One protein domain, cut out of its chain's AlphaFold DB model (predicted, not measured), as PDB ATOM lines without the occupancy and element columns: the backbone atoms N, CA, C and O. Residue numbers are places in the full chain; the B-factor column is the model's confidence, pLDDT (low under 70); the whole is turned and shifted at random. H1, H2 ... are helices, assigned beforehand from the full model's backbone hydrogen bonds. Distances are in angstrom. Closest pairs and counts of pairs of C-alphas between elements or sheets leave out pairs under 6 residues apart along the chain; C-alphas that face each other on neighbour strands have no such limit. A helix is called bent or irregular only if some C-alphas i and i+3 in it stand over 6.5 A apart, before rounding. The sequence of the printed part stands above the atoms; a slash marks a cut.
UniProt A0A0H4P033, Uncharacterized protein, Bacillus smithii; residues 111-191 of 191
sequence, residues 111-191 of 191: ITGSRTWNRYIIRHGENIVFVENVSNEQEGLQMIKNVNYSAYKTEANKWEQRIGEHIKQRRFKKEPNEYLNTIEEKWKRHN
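This is residues 111 to 191 of the 191 residues of an uncharacterized protein of Bacillus smithii (UniProt A0A0H4P033). This is an open, flat zigzag of helices with hardly any packing between them: H2, H3 and the arm H4a of the long bent helix H4 make three sides of a loose frame, H1 leads into H2 from outside the frame and about perpendicular to H2, the arm H4b runs on beyond the frame, and H5 folds back from the end of H4b to make a V with it. The printed part has 81 residues with five named helices, H1 to H5 in chain order, and no named strand; the class is all helix. The whole is only just extended, close to loose, with a radius of gyration of the C-alphas of 17.9 A and spans of 51 by 36 by 16 A.

Find C-alpha 118 at (-53.388, 8.890, -39.147), where H1 begins, residues 118 to 124. H2 follows at residues 127 to 132, and H3 runs over residues 137 to 146, 14.4 A. H4, residues 149 to 174, was assigned as one helix by its hydrogen bonds but is bent: C-alphas 162 and 165 are 6.8 A apart. Its arm H4a, residues 149 to 162, starts at (-57.900, -17.919, -53.230) and measures 20.0 A; H4b, residues 165 to 174, measures 14.3 A. H5, residues 176 to 190, runs 21.6 A to C-alpha 190 at (-23.892, -9.598, -52.108).

H1 and H2 are close but not clearly touching, about perpendicular at 89 degrees; their closest C-alphas, Ile 121 and Ile 128, are 7.5 A apart. H2 and H3 are only just apart, at 8.3 A. H3 and H4a are apart. H4a and H4b stand at a steep tilt of 50 degrees. H4b and H5 only just touch, with 3 pairs of C-alphas within 8 A, and only at the corner, through residues 179 to 180 of H5; their closest C-alphas, Phe 172 and Tyr 179, are 5.5 A apart, at a steep tilt of 56 degrees, opposite ways. H1 is only just apart from H4b, at 8.0 A, and from H4a, at 8.4 A. Every O i to N i+4 pair is within hydrogen-bond range in H1, H2, H3, H4a, H4b and H5.

Look from Ser 135 to Asn 191, the chain's last residue: their C-alphas are the two farthest apart, 53.9 A. Residues 111 to 118 stand free, as do residues 181 to 191, of which 181 to 190 belong to H5. The printed part has no cut, and the four links between named helices are tight. The mean pLDDT of the printed part is 86.1, with residue 191 under 70.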
ATOM      1  N   ILE A 111     -62.057  -0.257 -30.976       85.75
ATOM      2  CA  ILE A 111     -61.230  -1.456 -31.188       85.75
ATOM      3  C   ILE A 111     -59.817  -1.276 -30.618       85.75
ATOM      4  O   ILE A 111     -59.283  -2.184 -29.993       85.75
ATOM      5  N   THR A 112     -59.185  -0.123 -30.845       86.88
ATOM      6  CA  THR A 112     -57.757   0.081 -30.538       86.88
ATOM      7  C   THR A 112     -57.499   0.922 -29.292       86.88
ATOM      8  O   THR A 112     -56.352   1.050 -28.875       86.88
ATOM      9  N   GLY A 113     -58.524   1.581 -28.743       89.25
ATOM     10  CA  GLY A 113     -58.384   2.592 -27.689       89.25
ATOM     11  C   GLY A 113     -57.730   3.904 -28.154       89.25
ATOM     12  O   GLY A 113     -57.748   4.899 -27.426       89.25
ATOM     13  N   SER A 114     -57.182   3.957 -29.372       83.50
ATOM     14  CA  SER A 114     -56.419   5.105 -29.853       83.50
ATOM     15  C   SER A 114     -57.316   6.203 -30.414       83.50
ATOM     16  O   SER A 114     -58.207   5.967 -31.230       83.50
ATOM     17  N   ARG A 115     -57.026   7.450 -30.031       84.19
ATOM     18  CA  ARG A 115     -57.621   8.637 -30.663       84.19
ATOM     19  C   ARG A 115     -56.913   9.014 -31.973       84.19
ATOM     20  O   ARG A 115     -57.475   9.759 -32.772       84.19
ATOM     21  N   THR A 116     -55.691   8.523 -32.200       85.19
ATOM     22  CA  THR A 116     -54.919   8.839 -33.411       85.19
ATOM     23  C   THR A 116     -55.312   7.930 -34.573       85.19
ATOM     24  O   THR A 116     -55.160   6.717 -34.516       85.19
ATOM     25  N   TRP A 117     -55.788   8.552 -35.653       83.62
ATOM     26  CA  TRP A 117     -56.321   7.883 -36.846       83.62
ATOM     27  C   TRP A 117     -55.320   7.828 -38.015       83.62
ATOM     28  O   TRP A 117     -55.417   6.966 -38.884       83.62
ATOM     29  N   ASN A 118     -54.310   8.706 -38.018       84.19
ATOM     30  CA  ASN A 118     -53.388   8.890 -39.147       84.19
ATOM     31  C   ASN A 118     -52.644   7.606 -39.526       84.19
ATOM     32  O   ASN A 118     -52.605   7.227 -40.692       84.19
ATOM     33  N   ARG A 119     -52.089   6.897 -38.533       80.56
ATOM     34  CA  ARG A 119     -51.362   5.643 -38.775       80.56
ATOM     35  C   ARG A 119     -52.274   4.561 -39.354       80.56
ATOM     36  O   ARG A 119     -51.814   3.746 -40.145       80.56
ATOM     37  N   TYR A 120     -53.544   4.556 -38.956       84.12
ATOM     38  CA  TYR A 120     -54.518   3.589 -39.438       84.12
ATOM     39  C   TYR A 120     -54.915   3.874 -40.892       84.12
ATOM     40  O   TYR A 120     -54.826   2.959 -41.705       84.12
ATOM     41  N   ILE A 121     -55.221   5.134 -41.247       85.44
ATOM     42  CA  ILE A 121     -55.435   5.531 -42.654       85.44
ATOM     43  C   ILE A 121     -54.233   5.157 -43.509       85.44
ATOM     44  O   ILE A 121     -54.405   4.519 -44.533       85.44
ATOM     45  N   ILE A 122     -53.020   5.549 -43.116       82.44
ATOM     46  CA  ILE A 122     -51.836   5.343 -43.962       82.44
ATOM     47  C   ILE A 122     -51.604   3.849 -44.221       82.44
ATOM     48  O   ILE A 122     -51.257   3.453 -45.329       82.44
ATOM     49  N   ARG A 123     -51.834   3.009 -43.204       81.62
ATOM     50  CA  ARG A 123     -51.615   1.565 -43.297       81.62
ATOM     51  C   ARG A 123     -52.689   0.841 -44.106       81.62
ATOM     52  O   ARG A 123     -52.363  -0.089 -44.834       81.62
ATOM     53  N   HIS A 124     -53.956   1.198 -43.916       82.12
ATOM     54  CA  HIS A 124     -55.078   0.443 -44.481       82.12
ATOM     55  C   HIS A 124     -55.696   1.115 -45.712       82.12
ATOM     56  O   HIS A 124     -56.264   0.418 -46.546       82.12
ATOM     57  N   GLY A 125     -55.538   2.429 -45.863       84.56
ATOM     58  CA  GLY A 125     -55.946   3.195 -47.036       84.56
ATOM     59  C   GLY A 125     -57.417   3.007 -47.388       84.56
ATOM     60  O   GLY A 125     -58.302   3.075 -46.535       84.56
ATOM     61  N   GLU A 126     -57.652   2.735 -48.663       84.56
ATOM     62  CA  GLU A 126     -58.943   2.427 -49.264       84.56
ATOM     63  C   GLU A 126     -59.617   1.184 -48.667       84.56
ATOM     64  O   GLU A 126     -60.843   1.137 -48.605       84.56
ATOM     65  N   ASN A 127     -58.857   0.225 -48.121       84.56
ATOM     66  CA  ASN A 127     -59.432  -1.001 -47.551       84.56
ATOM     67  C   ASN A 127     -60.340  -0.726 -46.351       84.56
ATOM     68  O   ASN A 127     -61.240  -1.508 -46.056       84.56
ATOM     69  N   ILE A 128     -60.132   0.407 -45.677       85.38
ATOM     70  CA  ILE A 128     -61.002   0.865 -44.592       85.38
ATOM     71  C   ILE A 128     -62.441   1.034 -45.093       85.38
ATOM     72  O   ILE A 128     -63.381   0.691 -44.383       85.38
ATOM     73  N   VAL A 129     -62.613   1.542 -46.316       82.81
ATOM     74  CA  VAL A 129     -63.932   1.791 -46.907       82.81
ATOM     75  C   VAL A 129     -64.648   0.479 -47.205       82.81
ATOM     76  O   VAL A 129     -65.832   0.353 -46.906       82.81
ATOM     77  N   PHE A 130     -63.930  -0.516 -47.729       82.06
ATOM     78  CA  PHE A 130     -64.514  -1.815 -48.067       82.06
ATOM     79  C   PHE A 130     -65.011  -2.573 -46.835       82.06
ATOM     80  O   PHE A 130     -66.094  -3.146 -46.871       82.06
ATOM     81  N   VAL A 131     -64.267  -2.522 -45.726       79.25
ATOM     82  CA  VAL A 131     -64.677  -3.175 -44.471       79.25
ATOM     83  C   VAL A 131     -65.918  -2.512 -43.869       79.25
ATOM     84  O   VAL A 131     -66.743  -3.184 -43.260       79.25
ATOM     85  N   GLU A 132     -66.086  -1.202 -44.044       79.94
ATOM     86  CA  GLU A 132     -67.244  -0.481 -43.501       79.94
ATOM     87  C   GLU A 132     -68.557  -0.781 -44.227       79.94
ATOM     88  O   GLU A 132     -69.618  -0.583 -43.637       79.94
ATOM     89  N   ASN A 133     -68.490  -1.293 -45.459       77.06
ATOM     90  CA  ASN A 133     -69.666  -1.747 -46.203       77.06
ATOM     91  C   ASN A 133     -70.172  -3.124 -45.749       77.06
ATOM     92  O   ASN A 133     -71.247  -3.535 -46.172       77.06
ATOM     93  N   VAL A 134     -69.432  -3.828 -44.887       83.25
ATOM     94  CA  VAL A 134     -69.869  -5.103 -44.311       83.25
ATOM     95  C   VAL A 134     -70.759  -4.817 -43.101       83.25
ATOM     96  O   VAL A 134     -70.305  -4.276 -42.088       83.25
ATOM     97  N   SER A 135     -72.039  -5.173 -43.200       79.19
ATOM     98  CA  SER A 135     -73.056  -4.790 -42.212       79.19
ATOM     99  C   SER A 135     -73.004  -5.660 -40.961       79.19
ATOM    100  O   SER A 135     -73.278  -5.186 -39.856       79.19
ATOM    101  N   ASN A 136     -72.660  -6.937 -41.120       84.56
ATOM    102  CA  ASN A 136     -72.550  -7.898 -40.028       84.56
ATOM    103  C   ASN A 136     -71.503  -8.984 -40.322       84.56
ATOM    104  O   ASN A 136     -71.037  -9.152 -41.447       84.56
ATOM    105  N   GLU A 137     -71.133  -9.732 -39.285       85.06
ATOM    106  CA  GLU A 137     -70.098 -10.766 -39.367       85.06
ATOM    107  C   GLU A 137     -70.446 -11.884 -40.362       85.06
ATOM    108  O   GLU A 137     -69.574 -12.338 -41.098       85.06
ATOM    109  N   GLN A 138     -71.714 -12.299 -40.432       89.06
ATOM    110  CA  GLN A 138     -72.142 -13.377 -41.327       89.06
ATOM    111  C   GLN A 138     -71.975 -12.986 -42.797       89.06
ATOM    112  O   GLN A 138     -71.465 -13.778 -43.587       89.06
ATOM    113  N   GLU A 139     -72.351 -11.758 -43.152       88.38
ATOM    114  CA  GLU A 139     -72.133 -11.193 -44.484       88.38
ATOM    115  C   GLU A 139     -70.639 -11.167 -44.830       88.38
ATOM    116  O   GLU A 139     -70.241 -11.659 -45.885       88.38
ATOM    117  N   GLY A 140     -69.800 -10.683 -43.908       87.31
ATOM    118  CA  GLY A 140     -68.348 -10.660 -44.094       87.31
ATOM    119  C   GLY A 140     -67.761 -12.052 -44.317       87.31
ATOM    120  O   GLY A 140     -66.962 -12.254 -45.232       87.31
ATOM    121  N   LEU A 141     -68.196 -13.040 -43.534       88.94
ATOM    122  CA  LEU A 141     -67.769 -14.431 -43.691       88.94
ATOM    123  C   LEU A 141     -68.201 -15.017 -45.037       88.94
ATOM    124  O   LEU A 141     -67.421 -15.742 -45.653       88.94
ATOM    125  N   GLN A 142     -69.410 -14.711 -45.511       89.69
ATOM    126  CA  GLN A 142     -69.864 -15.176 -46.823       89.69
ATOM    127  C   GLN A 142     -69.083 -14.527 -47.964       89.69
ATOM    128  O   GLN A 142     -68.683 -15.220 -48.898       89.69
ATOM    129  N   MET A 143     -68.792 -13.227 -47.868       87.00
ATOM    130  CA  MET A 143     -67.924 -12.552 -48.832       87.00
ATOM    131  C   MET A 143     -66.551 -13.223 -48.894       87.00
ATOM    132  O   MET A 143     -66.098 -13.566 -49.980       87.00
ATOM    133  N   ILE A 144     -65.924 -13.492 -47.744       86.94
ATOM    134  CA  ILE A 144     -64.611 -14.155 -47.681       86.94
ATOM    135  C   ILE A 144     -64.665 -15.564 -48.289       86.94
ATOM    136  O   ILE A 144     -63.762 -15.934 -49.037       86.94
ATOM    137  N   LYS A 145     -65.720 -16.340 -48.013       89.44
ATOM    138  CA  LYS A 145     -65.894 -17.699 -48.559       89.44
ATOM    139  C   LYS A 145     -66.015 -17.730 -50.082       89.44
ATOM    140  O   LYS A 145     -65.572 -18.692 -50.699       89.44
ATOM    141  N   ASN A 146     -66.595 -16.691 -50.673       89.69
ATOM    142  CA  ASN A 146     -66.845 -16.619 -52.113       89.69
ATOM    143  C   ASN A 146     -65.654 -16.058 -52.911       89.69
ATOM    144  O   ASN A 146     -65.695 -16.034 -54.142       89.69
ATOM    145  N   VAL A 147     -64.589 -15.604 -52.244       90.19
ATOM    146  CA  VAL A 147     -63.400 -15.068 -52.914       90.19
ATOM    147  C   VAL A 147     -62.503 -16.203 -53.402       90.19
ATOM    148  O   VAL A 147     -62.132 -17.108 -52.658       90.19
ATOM    149  N   ASN A 148     -62.079 -16.115 -54.663       94.00
ATOM    150  CA  ASN A 148     -61.072 -17.019 -55.201       94.00
ATOM    151  C   ASN A 148     -59.733 -16.835 -54.460       94.00
ATOM    152  O   ASN A 148     -59.199 -15.726 -54.377       94.00
ATOM    153  N   TYR A 149     -59.156 -17.935 -53.978       92.44
ATOM    154  CA  TYR A 149     -57.900 -17.919 -53.230       92.44
ATOM    155  C   TYR A 149     -56.725 -17.276 -53.991       92.44
ATOM    156  O   TYR A 149     -55.905 -16.584 -53.384       92.44
ATOM    157  N   SER A 150     -56.630 -17.453 -55.313       94.12
ATOM    158  CA  SER A 150     -55.557 -16.849 -56.118       94.12
ATOM    159  C   SER A 150     -55.687 -15.323 -56.199       94.12
ATOM    160  O   SER A 150     -54.682 -14.608 -56.117       94.12
ATOM    161  N   ALA A 151     -56.922 -14.820 -56.277       91.38
ATOM    162  CA  ALA A 151     -57.222 -13.393 -56.234       91.38
ATOM    163  C   ALA A 151     -56.882 -12.811 -54.855       91.38
ATOM    164  O   ALA A 151     -56.167 -11.812 -54.774       91.38
ATOM    165  N   TYR A 152     -57.288 -13.490 -53.776       90.75
ATOM    166  CA  TYR A 152     -56.902 -13.122 -52.410       90.75
ATOM    167  C   TYR A 152     -55.380 -13.028 -52.255       90.75
ATOM    168  O   TYR A 152     -54.866 -12.018 -51.780       90.75
ATOM    169  N   LYS A 153     -54.641 -14.055 -52.693       93.69
ATOM    170  CA  LYS A 153     -53.181 -14.101 -52.549       93.69
ATOM    171  C   LYS A 153     -52.493 -12.965 -53.308       93.69
ATOM    172  O   LYS A 153     -51.533 -12.384 -52.809       93.69
ATOM    173  N   THR A 154     -53.001 -12.625 -54.490       94.12
ATOM    174  CA  THR A 154     -52.513 -11.486 -55.277       94.12
ATOM    175  C   THR A 154     -52.685 -10.169 -54.521       94.12
ATOM    176  O   THR A 154     -51.725  -9.408 -54.399       94.12
ATOM    177  N   GLU A 155     -53.873  -9.908 -53.972       90.06
ATOM    178  CA  GLU A 155     -54.139  -8.679 -53.214       90.06
ATOM    179  C   GLU A 155     -53.381  -8.627 -51.881       90.06
ATOM    180  O   GLU A 155     -52.835  -7.583 -51.521       90.06
ATOM    181  N   ALA A 156     -53.244  -9.759 -51.185       88.88
ATOM    182  CA  ALA A 156     -52.433  -9.859 -49.974       88.88
ATOM    183  C   ALA A 156     -50.965  -9.487 -50.244       88.88
ATOM    184  O   ALA A 156     -50.392  -8.673 -49.519       88.88
ATOM    185  N   ASN A 157     -50.380  -9.990 -51.337       92.00
ATOM    186  CA  ASN A 157     -49.012  -9.648 -51.734       92.00
ATOM    187  C   ASN A 157     -48.857  -8.151 -52.052       92.00
ATOM    188  O   ASN A 157     -47.884  -7.527 -51.626       92.00
ATOM    189  N   LYS A 158     -49.815  -7.550 -52.775       89.31
ATOM    190  CA  LYS A 158     -49.808  -6.101 -53.055       89.31
ATOM    191  C   LYS A 158     -49.856  -5.285 -51.762       89.31
ATOM    192  O   LYS A 158     -49.120  -4.307 -51.608       89.31
ATOM    193  N   TRP A 159     -50.698  -5.695 -50.819       87.06
ATOM    194  CA  TRP A 159     -50.823  -5.045 -49.518       87.06
ATOM    195  C   TRP A 159     -49.535  -5.150 -48.689       87.06
ATOM    196  O   TRP A 159     -49.084  -4.153 -48.119       87.06
ATOM    197  N   GLU A 160     -48.897  -6.322 -48.664       87.81
ATOM    198  CA  GLU A 160     -47.608  -6.519 -47.993       87.81
ATOM    199  C   GLU A 160     -46.505  -5.644 -48.593       87.81
ATOM    200  O   GLU A 160     -45.774  -4.985 -47.846       87.81
ATOM    201  N   GLN A 161     -46.416  -5.572 -49.926       88.00
ATOM    202  CA  GLN A 161     -45.459  -4.701 -50.612       88.00
ATOM    203  C   GLN A 161     -45.659  -3.234 -50.223       88.00
ATOM    204  O   GLN A 161     -44.697  -2.564 -49.843       88.00
ATOM    205  N   ARG A 162     -46.910  -2.757 -50.218       84.06
ATOM    206  CA  ARG A 162     -47.254  -1.382 -49.823       84.06
ATOM    207  C   ARG A 162     -46.850  -1.061 -48.385       84.06
ATOM    208  O   ARG A 162     -46.400   0.044 -48.096       84.06
ATOM    209  N   ILE A 163     -47.009  -2.005 -47.461       84.38
ATOM    210  CA  ILE A 163     -46.681  -1.789 -46.043       84.38
ATOM    211  C   ILE A 163     -45.195  -2.025 -45.747       84.38
ATOM    212  O   ILE A 163     -44.693  -1.555 -44.720       84.38
ATOM    213  N   GLY A 164     -44.468  -2.702 -46.637       84.88
ATOM    214  CA  GLY A 164     -43.057  -3.046 -46.467       84.88
ATOM    215  C   GLY A 164     -42.176  -1.852 -46.096       84.88
ATOM    216  O   GLY A 164     -41.362  -1.952 -45.175       84.88
ATOM    217  N   GLU A 165     -42.374  -0.694 -46.731       81.19
ATOM    218  CA  GLU A 165     -41.638   0.535 -46.404       81.19
ATOM    219  C   GLU A 165     -41.930   1.037 -44.986       81.19
ATOM    220  O   GLU A 165     -41.015   1.374 -44.233       81.19
ATOM    221  N   HIS A 166     -43.194   1.018 -44.569       80.75
ATOM    222  CA  HIS A 166     -43.577   1.417 -43.216       80.75
ATOM    223  C   HIS A 166     -43.052   0.450 -42.154       80.75
ATOM    224  O   HIS A 166     -42.689   0.882 -41.058       80.75
ATOM    225  N   ILE A 167     -42.972  -0.848 -42.462       82.31
ATOM    226  CA  ILE A 167     -42.342  -1.840 -41.581       82.31
ATOM    227  C   ILE A 167     -40.852  -1.535 -41.435       82.31
ATOM    228  O   ILE A 167     -40.364  -1.491 -40.306       82.31
ATOM    229  N   LYS A 168     -40.143  -1.273 -42.541       84.31
ATOM    230  CA  LYS A 168     -38.722  -0.888 -42.534       84.31
ATOM    231  C   LYS A 168     -38.486   0.373 -41.700       84.31
ATOM    232  O   LYS A 168     -37.686   0.347 -40.772       84.31
ATOM    233  N   GLN A 169     -39.259   1.433 -41.942       82.94
ATOM    234  CA  GLN A 169     -39.190   2.672 -41.160       82.94
ATOM    235  C   GLN A 169     -39.479   2.439 -39.674       82.94
ATOM    236  O   GLN A 169     -38.830   3.031 -38.814       82.94
ATOM    237  N   ARG A 170     -40.457   1.586 -39.344       82.06
ATOM    238  CA  ARG A 170     -40.782   1.259 -37.951       82.06
ATOM    239  C   ARG A 170     -39.660   0.477 -37.271       82.06
ATOM    240  O   ARG A 170     -39.380   0.768 -36.114       82.06
ATOM    241  N   ARG A 171     -39.042  -0.486 -37.964       85.12
ATOM    242  CA  ARG A 171     -37.885  -1.245 -37.460       85.12
ATOM    243  C   ARG A 171     -36.709  -0.312 -37.190       85.12
ATOM    244  O   ARG A 171     -36.226  -0.290 -36.067       85.12
ATOM    245  N   PHE A 172     -36.371   0.546 -38.153       87.62
ATOM    246  CA  PHE A 172     -35.340   1.569 -37.979       87.62
ATOM    247  C   PHE A 172     -35.623   2.496 -36.787       87.62
ATOM    248  O   PHE A 172     -34.749   2.718 -35.967       87.62
ATOM    249  N   LYS A 173     -36.856   2.999 -36.635       86.31
ATOM    250  CA  LYS A 173     -37.217   3.875 -35.503       86.31
ATOM    251  C   LYS A 173     -37.177   3.182 -34.137       86.31
ATOM    252  O   LYS A 173     -37.087   3.880 -33.133       86.31
ATOM    253  N   LYS A 174     -37.325   1.855 -34.087       88.31
ATOM    254  CA  LYS A 174     -37.296   1.076 -32.841       88.31
ATOM    255  C   LYS A 174     -35.858   0.752 -32.438       88.31
ATOM    256  O   LYS A 174     -35.488   1.027 -31.307       88.31
ATOM    257  N   GLU A 175     -35.076   0.213 -33.371       88.81
ATOM    258  CA  GLU A 175     -33.690  -0.233 -33.169       88.81
ATOM    259  C   GLU A 175     -32.827   0.183 -34.381       88.81
ATOM    260  O   GLU A 175     -32.602  -0.615 -35.295       88.81
ATOM    261  N   PRO A 176     -32.346   1.444 -34.424       90.06
ATOM    262  CA  PRO A 176     -31.611   1.964 -35.577       90.06
ATOM    263  C   PRO A 176     -30.318   1.193 -35.857       90.06
ATOM    264  O   PRO A 176     -30.060   0.826 -37.000       90.06
ATOM    265  N   ASN A 177     -29.533   0.910 -34.812       92.19
ATOM    266  CA  ASN A 177     -28.215   0.281 -34.942       92.19
ATOM    267  C   ASN A 177     -28.315  -1.159 -35.465       92.19
ATOM    268  O   ASN A 177     -27.600  -1.536 -36.384       92.19
ATOM    269  N   GLU A 178     -29.246  -1.953 -34.932       89.88
ATOM    270  CA  GLU A 178     -29.481  -3.328 -35.390       89.88
ATOM    271  C   GLU A 178     -30.000  -3.357 -36.835       89.88
ATOM    272  O   GLU A 178     -29.567  -4.161 -37.664       89.88
ATOM    273  N   TYR A 179     -30.893  -2.426 -37.179       89.06
ATOM    274  CA  TYR A 179     -31.392  -2.290 -38.541       89.06
ATOM    275  C   TYR A 179     -30.282  -1.919 -39.538       89.06
ATOM    276  O   TYR A 179     -30.241  -2.473 -40.633       89.06
ATOM    277  N   LEU A 180     -29.368  -1.016 -39.172       91.38
ATOM    278  CA  LEU A 180     -28.227  -0.658 -40.019       91.38
ATOM    279  C   LEU A 180     -27.235  -1.821 -40.150       91.38
ATOM    280  O   LEU A 180     -26.901  -2.188 -41.274       91.38
ATOM    281  N   ASN A 181     -26.874  -2.485 -39.048       91.31
ATOM    282  CA  ASN A 181     -25.984  -3.653 -39.069       91.31
ATOM    283  C   ASN A 181     -26.527  -4.775 -39.968       91.31
ATOM    284  O   ASN A 181     -25.798  -5.347 -40.775       91.31
ATOM    285  N   THR A 182     -27.830  -5.065 -39.892       90.50
ATOM    286  CA  THR A 182     -28.457  -6.089 -40.747       90.50
ATOM    287  C   THR A 182     -28.481  -5.710 -42.230       90.50
ATOM    288  O   THR A 182     -28.462  -6.599 -43.084       90.50
ATOM    289  N   ILE A 183     -28.520  -4.417 -42.565       90.19
ATOM    290  CA  ILE A 183     -28.371  -3.944 -43.948       90.19
ATOM    291  C   ILE A 183     -26.919  -4.081 -44.405       90.19
ATOM    292  O   ILE A 183     -26.683  -4.598 -45.497       90.19
ATOM    293  N   GLU A 184     -25.958  -3.678 -43.574       92.44
ATOM    294  CA  GLU A 184     -24.529  -3.789 -43.878       92.44
ATOM    295  C   GLU A 184     -24.098  -5.241 -44.098       92.44
ATOM    296  O   GLU A 184     -23.392  -5.535 -45.061       92.44
ATOM    297  N   GLU A 185     -24.560  -6.180 -43.271       92.25
ATOM    298  CA  GLU A 185     -24.272  -7.606 -43.460       92.25
ATOM    299  C   GLU A 185     -24.863  -8.176 -44.749       92.25
ATOM    300  O   GLU A 185     -24.259  -9.048 -45.373       92.25
ATOM    301  N   LYS A 186     -26.059  -7.725 -45.144       89.44
ATOM    302  CA  LYS A 186     -26.662  -8.135 -46.418       89.44
ATOM    303  C   LYS A 186     -25.873  -7.588 -47.596       89.44
ATOM    304  O   LYS A 186     -25.695  -8.302 -48.575       89.44
ATOM    305  N   TRP A 187     -25.387  -6.355 -47.492       88.31
ATOM    306  CA  TRP A 187     -24.555  -5.741 -48.522       88.31
ATOM    307  C   TRP A 187     -23.212  -6.469 -48.668       88.31
ATOM    308  O   TRP A 187     -22.838  -6.835 -49.776       88.31
ATOM    309  N   LYS A 188     -22.554  -6.800 -47.549       89.69
ATOM    310  CA  LYS A 188     -21.311  -7.597 -47.518       89.69
ATOM    311  C   LYS A 188     -21.462  -9.038 -48.024       89.69
ATOM    312  O   LYS A 188     -20.457  -9.664 -48.307       89.69
ATOM    313  N   ARG A 189     -22.683  -9.586 -48.076       82.50
ATOM    314  CA  ARG A 189     -22.975 -10.930 -48.619       82.50
ATOM    315  C   ARG A 189     -23.281 -10.933 -50.118       82.50
ATOM    316  O   ARG A 189     -23.325 -12.002 -50.717       82.50
ATOM    317  N   HIS A 190     -23.578  -9.768 -50.688       70.94
ATOM    318  CA  HIS A 190     -23.892  -9.598 -52.108       70.94
ATOM    319  C   HIS A 190     -22.733  -8.992 -52.919       70.94
ATOM    320  O   HIS A 190     -22.823  -8.990 -54.145       70.94
ATOM    321  N   ASN A 191     -21.682  -8.519 -52.243       51.31
ATOM    322  CA  ASN A 191     -20.354  -8.231 -52.796       51.31
ATOM    323  C   ASN A 191     -19.388  -9.356 -52.425       51.31
ATOM    324  O   ASN A 191     -18.423  -9.560 -53.189       51.31
TER     325      ASN A 191